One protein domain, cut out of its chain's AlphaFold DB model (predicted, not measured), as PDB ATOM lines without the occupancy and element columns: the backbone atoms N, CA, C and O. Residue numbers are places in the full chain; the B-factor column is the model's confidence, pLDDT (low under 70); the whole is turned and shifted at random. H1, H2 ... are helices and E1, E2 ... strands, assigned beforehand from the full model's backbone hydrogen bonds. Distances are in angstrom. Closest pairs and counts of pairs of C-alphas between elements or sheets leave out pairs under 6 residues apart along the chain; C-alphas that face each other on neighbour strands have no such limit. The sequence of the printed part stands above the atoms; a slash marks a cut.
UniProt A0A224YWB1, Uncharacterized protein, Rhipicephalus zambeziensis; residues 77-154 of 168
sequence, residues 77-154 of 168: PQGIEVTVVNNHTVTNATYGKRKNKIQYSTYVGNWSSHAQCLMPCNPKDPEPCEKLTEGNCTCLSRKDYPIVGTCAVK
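What this domain is: This is residues 77 to 154 of the 168 residues of an uncharacterized protein of Rhipicephalus zambeziensis (UniProt A0A224YWB1). A long, twisted sheet of three strands, E1, E2 and E3, makes one lobe, and a smaller sheet of three strands, E4, E6 and E5, with the short helix H1 on it, makes the other. The two lobes meet at E4, while the turn between E1 and E2 reaches away from the smaller sheet. The printed part has 78 residues, with six named strands and one named helix in the order E1, E2, E3, E4, H1, E5, E6; both sheets are antiparallel, and the class is mostly strand. The whole is compact, with a radius of gyration of the C-alphas of 12.2 A and spans of 35 by 33 by 22 A.

Where its parts are: In the larger sheet, E1 is residues 77 to 85, 22.5 A long, and begins at C-alpha 77 at (218.991, 196.764, 289.726). E2 is residues 88 to 96, 26.2 A long, and E3 is residues 103 to 108, 17.2 A long. In the smaller sheet, E4 is residues 119 to 121, E5 residues 137 to 141, 13.1 A long, and E6 residues 149 to 153, 12.9 A long, ending at C-alpha 153 at (227.509, 204.189, 294.246). H1 is residues 127 to 130, with C-alpha 127 at (214.490, 209.245, 295.656).

How they stand to each other: E1, E2 and E3 form a meander, each strand the antiparallel neighbour of the one before, and E2 is the inner strand. This sheet is only just strongly twisted, with C-alphas up to 4.0 A off its best plane. E1 and E2 are a hairpin at 161 degrees, with N 81 and O 92 2.8 A apart, within hydrogen-bond range. E2 and E3 are a hairpin at 157 degrees, with N 93 and O 105 at 2.8 A. The closest C-alphas of E2 and E4 are those of Tyr 95 and Met 119, 6.2 A apart. E5 and E6 are apart from E1, E2 and E3. In the smaller sheet E6 is the inner strand: N 151 and O 119 of E4 are 2.8 A apart, and N 152 and O 138 of E5, its hairpin partner, are 2.9 A apart. E4, H1 and E5 form a split strand-helix-strand unit, two strands running the same way with E6 between them, and its crossover is right-handed. H1 is on this sheet at a height of 7.7 A and, only just, over none of its strands, with 2 C-alphas falling on E6 and 2 on E5. The closest C-alphas of H1 and E6 are those of Cys 129 and Cys 151, 5.5 A apart. H1 is too short for an O i to N i+4 pair; its one O i to N i+3 pair is within range.

The domain as a whole: The C-alphas of Asn 86 and Thr 133, the two farthest apart, are 35.7 A from each other. The printed part has no cut and no long link. The mean pLDDT of the printed part is 92.4, and residues 133 to 135 are under 70.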
ATOM      1  N   PRO A  77     218.041 197.516 290.540       94.44
ATOM      2  CA  PRO A  77     218.991 196.764 289.726       94.44
ATOM      3  C   PRO A  77     218.780 195.251 289.883       94.44
ATOM      4  O   PRO A  77     218.367 194.779 290.945       94.44
ATOM      5  N   GLN A  78     218.980 194.504 288.800       93.25
ATOM      6  CA  GLN A  78     218.836 193.043 288.755       93.25
ATOM      7  C   GLN A  78     220.129 192.348 288.320       93.25
ATOM      8  O   GLN A  78     220.405 191.248 288.787       93.25
ATOM      9  N   GLY A  79     220.926 192.974 287.454       93.00
ATOM     10  CA  GLY A  79     222.161 192.385 286.949       93.00
ATOM     11  C   GLY A  79     222.884 193.303 285.975       93.00
ATOM     12  O   GLY A  79     222.298 194.258 285.460       93.00
ATOM     13  N   ILE A  80     224.153 192.999 285.735       96.75
ATOM     14  CA  ILE A  80     225.063 193.804 284.927       96.75
ATOM     15  C   ILE A  80     225.990 192.900 284.116       96.75
ATOM     16  O   ILE A  80     226.386 191.835 284.587       96.75
ATOM     17  N   GLU A  81     226.346 193.338 282.918       98.06
ATOM     18  CA  GLU A  81     227.298 192.674 282.035       98.06
ATOM     19  C   GLU A  81     228.213 193.729 281.411       98.06
ATOM     20  O   GLU A  81     227.736 194.738 280.891       98.06
ATOM     21  N   VAL A  82     229.526 193.516 281.474       97.88
ATOM     22  CA  VAL A  82     230.516 194.409 280.860       97.88
ATOM     23  C   VAL A  82     231.072 193.731 279.618       97.88
ATOM     24  O   VAL A  82     231.581 192.616 279.694       97.88
ATOM     25  N   THR A  83     230.992 194.414 278.483       97.56
ATOM     26  CA  THR A  83     231.489 193.934 277.193       97.56
ATOM     27  C   THR A  83     232.363 194.994 276.531       97.56
ATOM     28  O   THR A  83     232.353 196.167 276.904       97.56
ATOM     29  N   VAL A  84     233.161 194.584 275.547       97.50
ATOM     30  CA  VAL A  84     233.938 195.503 274.710       97.50
ATOM     31  C   VAL A  84     233.334 195.487 273.311       97.50
ATOM     32  O   VAL A  84     233.274 194.438 272.675       97.50
ATOM     33  N   VAL A  85     232.880 196.646 272.838       95.88
ATOM     34  CA  VAL A  85     232.273 196.837 271.515       95.88
ATOM     35  C   VAL A  85     233.077 197.904 270.781       95.88
ATOM     36  O   VAL A  85     233.197 199.022 271.272       95.88
ATOM     37  N   ASN A  86     233.645 197.576 269.616       94.62
ATOM     38  CA  ASN A  86     234.444 198.505 268.802       94.62
ATOM     39  C   ASN A  86     235.568 199.212 269.593       94.62
ATOM     40  O   ASN A  86     235.706 200.426 269.520       94.62
ATOM     41  N   ASN A  87     236.342 198.468 270.392       95.38
ATOM     42  CA  ASN A  87     237.368 198.991 271.315       95.38
ATOM     43  C   ASN A  87     236.858 199.920 272.437       95.38
ATOM     44  O   ASN A  87     237.664 200.464 273.191       95.38
ATOM     45  N   HIS A  88     235.546 200.063 272.616       94.56
ATOM     46  CA  HIS A  88     234.958 200.776 273.746       94.56
ATOM     47  C   HIS A  88     234.437 199.786 274.783       94.56
ATOM     48  O   HIS A  88     233.735 198.832 274.453       94.56
ATOM     49  N   THR A  89     234.759 200.017 276.055       97.94
ATOM     50  CA  THR A  89     234.112 199.276 277.144       97.94
ATOM     51  C   THR A  89     232.689 199.787 277.311       97.94
ATOM     52  O   THR A  89     232.462 200.996 277.344       97.94
ATOM     53  N   VAL A  90     231.739 198.869 277.412       97.75
ATOM     54  CA  VAL A  90     230.314 199.140 277.548       97.75
ATOM     55  C   VAL A  90     229.768 198.277 278.672       97.75
ATOM     56  O   VAL A  90     230.159 197.127 278.845       97.75
ATOM     57  N   THR A  91     228.847 198.834 279.444       98.44
ATOM     58  CA  THR A  91     228.170 198.131 280.521       98.44
ATOM     59  C   THR A  91     226.675 198.076 280.250       98.44
ATOM     60  O   THR A  91     226.010 199.107 280.171       98.44
ATOM     61  N   ASN A  92     226.133 196.871 280.124       98.00
ATOM     62  CA  ASN A  92     224.705 196.617 280.005       98.00
ATOM     63  C   ASN A  92     224.136 196.327 281.391       98.00
ATOM     64  O   ASN A  92     224.612 195.432 282.085       98.00
ATOM     65  N   ALA A  93     223.111 197.067 281.796       97.25
ATOM     66  CA  ALA A  93     222.442 196.871 283.073       97.25
ATOM     67  C   ALA A  93     220.987 196.474 282.869       97.25
ATOM     68  O   ALA A  93     220.299 196.961 281.968       97.25
ATOM     69  N   THR A  94     220.508 195.631 283.774       96.25
ATOM     70  CA  THR A  94     219.109 195.236 283.872       96.25
ATOM     71  C   THR A  94     218.528 195.703 285.191       96.25
ATOM     72  O   THR A  94     219.161 195.607 286.243       96.25
ATOM     73  N   TYR A  95     217.307 196.220 285.151       94.50
ATOM     74  CA  TYR A  95     216.623 196.742 286.328       94.50
ATOM     75  C   TYR A  95     215.112 196.557 286.190       94.50
ATOM     76  O   TYR A  95     214.558 196.416 285.100       94.50
ATOM     77  N   GLY A  96     214.412 196.498 287.314       91.69
ATOM     78  CA  GLY A  96     212.984 196.213 287.314       91.69
ATOM     79  C   GLY A  96     212.449 195.915 288.702       91.69
ATOM     80  O   GLY A  96     213.109 196.123 289.718       91.69
ATOM     81  N   LYS A  97     211.212 195.425 288.760       88.44
ATOM     82  CA  LYS A  97     210.637 194.891 290.003       88.44
ATOM     83  C   LYS A  97     210.826 193.379 289.983       88.44
ATOM     84  O   LYS A  97     210.600 192.788 288.935       88.44
ATOM     85  N   ARG A  98     211.130 192.762 291.137       72.25
ATOM     86  CA  ARG A  98     211.449 191.321 291.337       72.25
ATOM     87  C   ARG A  98     210.488 190.277 290.702       72.25
ATOM     88  O   ARG A  98     210.728 189.091 290.866       72.25
ATOM     89  N   LYS A  99     209.396 190.677 290.036       72.06
ATOM     90  CA  LYS A  99     208.413 189.808 289.351       72.06
ATOM     91  C   LYS A  99     207.772 190.439 288.096       72.06
ATOM     92  O   LYS A  99     206.755 189.944 287.626       72.06
ATOM     93  N   ASN A 100     208.303 191.556 287.594       78.44
ATOM     94  CA  ASN A 100     207.708 192.308 286.480       78.44
ATOM     95  C   ASN A 100     208.668 192.367 285.281       78.44
ATOM     96  O   ASN A 100     209.777 191.852 285.340       78.44
ATOM     97  N   LYS A 101     208.238 193.053 284.213       86.19
ATOM     98  CA  LYS A 101     209.052 193.382 283.035       86.19
ATOM     99  C   LYS A 101     210.421 193.951 283.439       86.19
ATOM    100  O   LYS A 101     210.482 194.981 284.115       86.19
ATOM    101  N   ILE A 102     211.480 193.269 283.003       92.62
ATOM    102  CA  ILE A 102     212.872 193.715 283.104       92.62
ATOM    103  C   ILE A 102     213.110 194.794 282.043       92.62
ATOM    104  O   ILE A 102     212.633 194.681 280.911       92.62
ATOM    105  N   GLN A 103     213.800 195.857 282.435       95.00
ATOM    106  CA  GLN A 103     214.252 196.936 281.566       95.00
ATOM    107  C   GLN A 103     215.768 196.865 281.403       95.00
ATOM    108  O   GLN A 103     216.454 196.289 282.249       95.00
ATOM    109  N   TYR A 104     216.261 197.461 280.320       96.12
ATOM    110  CA  TYR A 104     217.659 197.402 279.907       96.12
ATOM    111  C   TYR A 104     218.180 198.817 279.666       96.12
ATOM    112  O   TYR A 104     217.454 199.683 279.174       96.12
ATOM    113  N   SER A 105     219.433 199.060 280.023       96.62
ATOM    114  CA  SER A 105     220.150 200.291 279.693       96.62
ATOM    115  C   SER A 105     221.608 199.976 279.415       96.62
ATOM    116  O   SER A 105     222.188 199.086 280.038       96.62
ATOM    117  N   THR A 106     222.188 200.721 278.484       96.94
ATOM    118  CA  THR A 106     223.574 200.564 278.056       96.94
ATOM    119  C   THR A 106     224.340 201.827 278.415       96.94
ATOM    120  O   THR A 106     223.923 202.935 278.077       96.94
ATOM    121  N   TYR A 107     225.459 201.652 279.106       96.38
ATOM    122  CA  TYR A 107     226.316 202.721 279.596       96.38
ATOM    123  C   TYR A 107     227.691 202.598 278.955       96.38
ATOM    124  O   TYR A 107     228.276 201.519 278.932       96.38
ATOM    125  N   VAL A 108     228.232 203.706 278.456       96.12
ATOM    126  CA  VAL A 108     229.625 203.742 278.003       96.12
ATOM    127  C   VAL A 108     230.542 203.709 279.226       96.12
ATOM    128  O   VAL A 108     230.294 204.410 280.210       96.12
ATOM    129  N   GLY A 109     231.604 202.909 279.158       97.12
ATOM    130  CA  GLY A 109     232.569 202.724 280.234       97.12
ATOM    131  C   GLY A 109     232.325 201.486 281.094       97.12
ATOM    132  O   GLY A 109     231.373 200.734 280.878       97.12
ATOM    133  N   ASN A 110     233.195 201.273 282.085       97.81
ATOM    134  CA  ASN A 110     233.081 200.165 283.037       97.81
ATOM    135  C   ASN A 110     232.317 200.605 284.295       97.81
ATOM    136  O   ASN A 110     232.864 201.315 285.133       97.81
ATOM    137  N   TRP A 111     231.075 200.146 284.447       97.50
ATOM    138  CA  TRP A 111     230.215 200.458 285.596       97.50
ATOM    139  C   TRP A 111     230.034 199.271 286.558       97.50
ATOM    140  O   TRP A 111     229.127 199.288 287.391       97.50
ATOM    141  N   SER A 112     230.882 198.238 286.466       96.62
ATOM    142  CA  SER A 112     230.791 197.010 287.284       96.62
ATOM    143  C   SER A 112     230.718 197.280 288.790       96.62
ATOM    144  O   SER A 112     229.864 196.719 289.477       96.62
ATOM    145  N   SER A 113     231.524 198.216 289.295       95.44
ATOM    146  CA  SER A 113     231.540 198.619 290.710       95.44
ATOM    147  C   SER A 113     230.256 199.314 291.185       95.44
ATOM    148  O   SER A 113     230.099 199.576 292.376       95.44
ATOM    149  N   HIS A 114     229.319 199.610 290.280       95.38
ATOM    150  CA  HIS A 114     228.033 200.227 290.593       95.38
ATOM    151  C   HIS A 114     226.846 199.263 290.471       95.38
ATOM    152  O   HIS A 114     225.706 199.713 290.570       95.38
ATOM    153  N   ALA A 115     227.076 197.954 290.297       94.75
ATOM    154  CA  ALA A 115     226.042 196.944 290.031       94.75
ATOM    155  C   ALA A 115     224.808 197.020 290.954       94.75
ATOM    156  O   ALA A 115     223.678 196.865 290.498       94.75
ATOM    157  N   GLN A 116     225.015 197.303 292.240       93.62
ATOM    158  CA  GLN A 116     223.951 197.400 293.248       93.62
ATOM    159  C   GLN A 116     223.083 198.666 293.146       93.62
ATOM    160  O   GLN A 116     221.991 198.707 293.711       93.62
ATOM    161  N   CYS A 117     223.553 199.690 292.428       95.38
ATOM    162  CA  CYS A 117     222.844 200.951 292.214       95.38
ATOM    163  C   CYS A 117     222.402 201.147 290.760       95.38
ATOM    164  O   CYS A 117     221.447 201.879 290.534       95.38
ATOM    165  N   LEU A 118     223.078 200.521 289.789       95.81
ATOM    166  CA  LEU A 118     223.041 200.921 288.382       95.81
ATOM    167  C   LEU A 118     221.653 200.772 287.739       95.81
ATOM    168  O   LEU A 118     221.211 199.679 287.385       95.81
ATOM    169  N   MET A 119     220.976 201.906 287.578       95.75
ATOM    170  CA  MET A 119     219.712 202.069 286.859       95.75
ATOM    171  C   MET A 119     219.541 203.549 286.470       95.75
ATOM    172  O   MET A 119     220.162 204.413 287.094       95.75
ATOM    173  N   PRO A 120     218.732 203.894 285.455       95.50
ATOM    174  CA  PRO A 120     218.469 205.291 285.125       95.50
ATOM    175  C   PRO A 120     217.668 205.993 286.229       95.50
ATOM    176  O   PRO A 120     216.837 205.382 286.905       95.50
ATOM    177  N   CYS A 121     217.887 207.296 286.371       94.88
ATOM    178  CA  CYS A 121     217.166 208.148 287.312       94.88
ATOM    179  C   CYS A 121     216.902 209.540 286.735       94.88
ATOM    180  O   CYS A 121     217.518 209.964 285.755       94.88
ATOM    181  N   ASN A 122     215.973 210.254 287.362       93.81
ATOM    182  CA  ASN A 122     215.754 211.669 287.115       93.81
ATOM    183  C   ASN A 122     216.470 212.461 288.219       93.81
ATOM    184  O   ASN A 122     216.081 212.327 289.376       93.81
ATOM    185  N   PRO A 123     217.462 213.313 287.913       93.56
ATOM    186  CA  PRO A 123     218.142 214.117 288.931       93.56
ATOM    187  C   PRO A 123     217.217 215.065 289.713       93.56
ATOM    188  O   PRO A 123     217.555 215.463 290.821       93.56
ATOM    189  N   LYS A 124     216.039 215.413 289.169       92.44
ATOM    190  CA  LYS A 124     215.004 216.193 289.876       92.44
ATOM    191  C   LYS A 124     214.128 215.352 290.813       92.44
ATOM    192  O   LYS A 124     213.365 215.923 291.584       92.44
ATOM    193  N   ASP A 125     214.210 214.028 290.720       90.75
ATOM    194  CA  ASP A 125     213.511 213.060 291.569       90.75
ATOM    195  C   ASP A 125     214.473 211.899 291.912       90.75
ATOM    196  O   ASP A 125     214.369 210.810 291.334       90.75
ATOM    197  N   PRO A 126     215.480 212.142 292.781       86.88
ATOM    198  CA  PRO A 126     216.572 211.198 293.056       86.88
ATOM    199  C   PRO A 126     216.176 210.053 294.003       86.88
ATOM    200  O   PRO A 126     216.893 209.054 294.113       86.88
ATOM    201  N   GLU A 127     215.012 210.169 294.646       87.75
ATOM    202  CA  GLU A 127     214.490 209.245 295.656       87.75
ATOM    203  C   GLU A 127     214.523 207.754 295.238       87.75
ATOM    204  O   GLU A 127     214.810 206.901 296.086       87.75
ATOM    205  N   PRO A 128     214.289 207.374 293.960       87.75
ATOM    206  CA  PRO A 128     214.408 205.984 293.529       87.75
ATOM    207  C   PRO A 128     215.800 205.382 293.751       87.75
ATOM    208  O   PRO A 128     215.877 204.200 294.084       87.75
ATOM    209  N   CYS A 129     216.875 206.163 293.591       91.31
ATOM    210  CA  CYS A 129     218.236 205.702 293.875       91.31
ATOM    211  C   CYS A 129     218.488 205.648 295.384       91.31
ATOM    212  O   CYS A 129     218.996 204.653 295.885       91.31
ATOM    213  N   GLU A 130     218.111 206.701 296.113       87.94
ATOM    214  CA  GLU A 130     218.399 206.851 297.550       87.94
ATOM    215  C   GLU A 130     217.693 205.789 298.408       87.94
ATOM    216  O   GLU A 130     218.171 205.407 299.474       87.94
ATOM    217  N   LYS A 131     216.570 205.253 297.918       88.62
ATOM    218  CA  LYS A 131     215.834 204.149 298.551       88.62
ATOM    219  C   LYS A 131     216.434 202.763 298.305       88.62
ATOM    220  O   LYS A 131     215.903 201.776 298.828       88.62
ATOM    221  N   LEU A 132     217.490 202.638 297.500       88.44
ATOM    222  CA  LEU A 132     218.208 201.376 297.333       88.44
ATOM    223  C   LEU A 132     219.054 201.117 298.589       88.44
ATOM    224  O   LEU A 132     220.230 201.434 298.646       88.44
ATOM    225  N   THR A 133     218.448 200.500 299.605       66.94
ATOM    226  CA  THR A 133     219.060 200.205 300.921       66.94
ATOM    227  C   THR A 133     220.308 199.319 300.882       66.94
ATOM    228  O   THR A 133     220.938 199.109 301.912       66.94
ATOM    229  N   GLU A 134     220.638 198.753 299.724       68.94
ATOM    230  CA  GLU A 134     221.758 197.827 299.535       68.94
ATOM    231  C   GLU A 134     223.060 198.568 299.144       68.94
ATOM    232  O   GLU A 134     224.118 197.950 299.087       68.94
ATOM    233  N   GLY A 135     223.023 199.895 298.943       64.44
ATOM    234  CA  GLY A 135     224.216 200.700 298.678       64.44
ATOM    235  C   GLY A 135     224.026 202.183 298.999       64.44
ATOM    236  O   GLY A 135     222.911 202.692 299.026       64.44
ATOM    237  N   ASN A 136     225.129 202.903 299.220       89.81
ATOM    238  CA  ASN A 136     225.120 204.366 299.320       89.81
ATOM    239  C   ASN A 136     224.937 204.968 297.912       89.81
ATOM    240  O   ASN A 136     225.879 205.489 297.317       89.81
ATOM    241  N   CYS A 137     223.753 204.771 297.330       93.56
ATOM    242  CA  CYS A 137     223.444 205.136 295.954       93.56
ATOM    243  C   CYS A 137     223.081 206.625 295.835       93.56
ATOM    244  O   CYS A 137     222.468 207.207 296.728       93.56
ATOM    245  N   THR A 138     223.423 207.237 294.706       94.50
ATOM    246  CA  THR A 138     223.072 208.620 294.356       94.50
ATOM    247  C   THR A 138     222.670 208.721 292.892       94.50
ATOM    248  O   THR A 138     223.132 207.926 292.076       94.50
ATOM    249  N   CYS A 139     221.825 209.695 292.551       95.06
ATOM    250  CA  CYS A 139     221.485 209.999 291.164       95.06
ATOM    251  C   CYS A 139     222.469 211.030 290.598       95.06
ATOM    252  O   CYS A 139     222.458 212.189 291.010       95.06
ATOM    253  N   LEU A 140     223.311 210.622 289.647       95.38
ATOM    254  CA  LEU A 140     224.274 211.509 288.994       95.38
ATOM    255  C   LEU A 140     223.686 212.068 287.704       95.38
ATOM    256  O   LEU A 140     223.270 211.303 286.837       95.38
ATOM    257  N   SER A 141     223.678 213.392 287.556       95.69
ATOM    258  CA  SER A 141     223.246 214.042 286.318       95.69
ATOM    259  C   SER A 141     224.316 213.929 285.237       95.69
ATOM    260  O   SER A 141     225.515 214.076 285.499       95.69
ATOM    261  N   ARG A 142     223.883 213.693 283.998       94.94
ATOM    262  CA  ARG A 142     224.765 213.831 282.838       94.94
ATOM    263  C   ARG A 142     225.132 215.298 282.609       94.94
ATOM    264  O   ARG A 142     224.315 216.191 282.835       94.94
ATOM    265  N   LYS A 143     226.346 215.544 282.121       94.69
ATOM    266  CA  LYS A 143     226.858 216.878 281.768       94.69
ATOM    267  C   LYS A 143     226.149 217.461 280.552       94.69
ATOM    268  O   LYS A 143     225.775 218.627 280.563       94.69
ATOM    269  N   ASP A 144     225.966 216.644 279.521       93.38
ATOM    270  CA  ASP A 144     225.365 217.040 278.245       93.38
ATOM    271  C   ASP A 144     223.833 217.112 278.304       93.38
ATOM    272  O   ASP A 144     223.218 217.885 277.571       93.38
ATOM    273  N   TYR A 145     223.212 216.342 279.202       92.88
ATOM    274  CA  TYR A 145     221.761 216.331 279.371       92.88
ATOM    275  C   TYR A 145     221.332 216.200 280.846       92.88
ATOM    276  O   TYR A 145     220.925 215.122 281.286       92.88
ATOM    277  N   PRO A 146     221.356 217.301 281.627       91.81
ATOM    278  CA  PRO A 146     221.208 217.265 283.089       91.81
ATOM    279  C   PRO A 146     219.854 216.791 283.632       91.81
ATOM    280  O   PRO A 146     219.713 216.613 284.840       91.81
ATOM    281  N   ILE A 147     218.844 216.608 282.775       91.88
ATOM    282  CA  ILE A 147     217.539 216.059 283.182       91.88
ATOM    283  C   ILE A 147     217.510 214.524 283.187       91.88
ATOM    284  O   ILE A 147     216.546 213.939 283.676       91.88
ATOM    285  N   VAL A 148     218.546 213.876 282.648       92.62
ATOM    286  CA  VAL A 148     218.743 212.425 282.704       92.62
ATOM    287  C   VAL A 148     219.947 212.138 283.583       92.62
ATOM    288  O   VAL A 148     220.975 212.818 283.518       92.62
ATOM    289  N   GLY A 149     219.812 211.115 284.414       95.19
ATOM    290  CA  GLY A 149     220.875 210.673 285.288       95.19
ATOM    291  C   GLY A 149     220.968 209.165 285.403       95.19
ATOM    292  O   GLY A 149     220.141 208.407 284.885       95.19
ATOM    293  N   THR A 150     221.995 208.757 286.130       96.12
ATOM    294  CA  THR A 150     222.311 207.360 286.403       96.12
ATOM    295  C   THR A 150     222.509 207.186 287.899       96.12
ATOM    296  O   THR A 150     223.275 207.922 288.522       96.12
ATOM    297  N   CYS A 151     221.809 206.217 288.486       96.06
ATOM    298  CA  CYS A 151     222.058 205.801 289.855       96.06
ATOM    299  C   CYS A 151     223.441 205.139 289.931       96.06
ATOM    300  O   CYS A 151     223.706 204.168 289.222       96.06
ATOM    301  N   ALA A 152     224.303 205.625 290.814       95.38
ATOM    302  CA  ALA A 152     225.647 205.101 291.024       95.38
ATOM    303  C   ALA A 152     225.979 205.039 292.518       95.38
ATOM    304  O   ALA A 152     225.345 205.701 293.337       95.38
ATOM    305  N   VAL A 153     226.974 204.236 292.875       94.81
ATOM    306  CA  VAL A 153     227.509 204.189 294.246       94.81
ATOM    307  C   VAL A 153     228.345 205.446 294.496       94.81
ATOM    308  O   VAL A 153     229.227 205.754 293.696       94.81
ATOM    309  N   LYS A 154     228.087 206.158 295.599       92.25
ATOM    310  CA  LYS A 154     228.885 207.318 296.028       92.25
ATOM    311  C   LYS A 154     230.331 206.916 296.336       92.25
ATOM    312  O   LYS A 154     230.574 205.821 296.838       92.25
TER     313      LYS A 154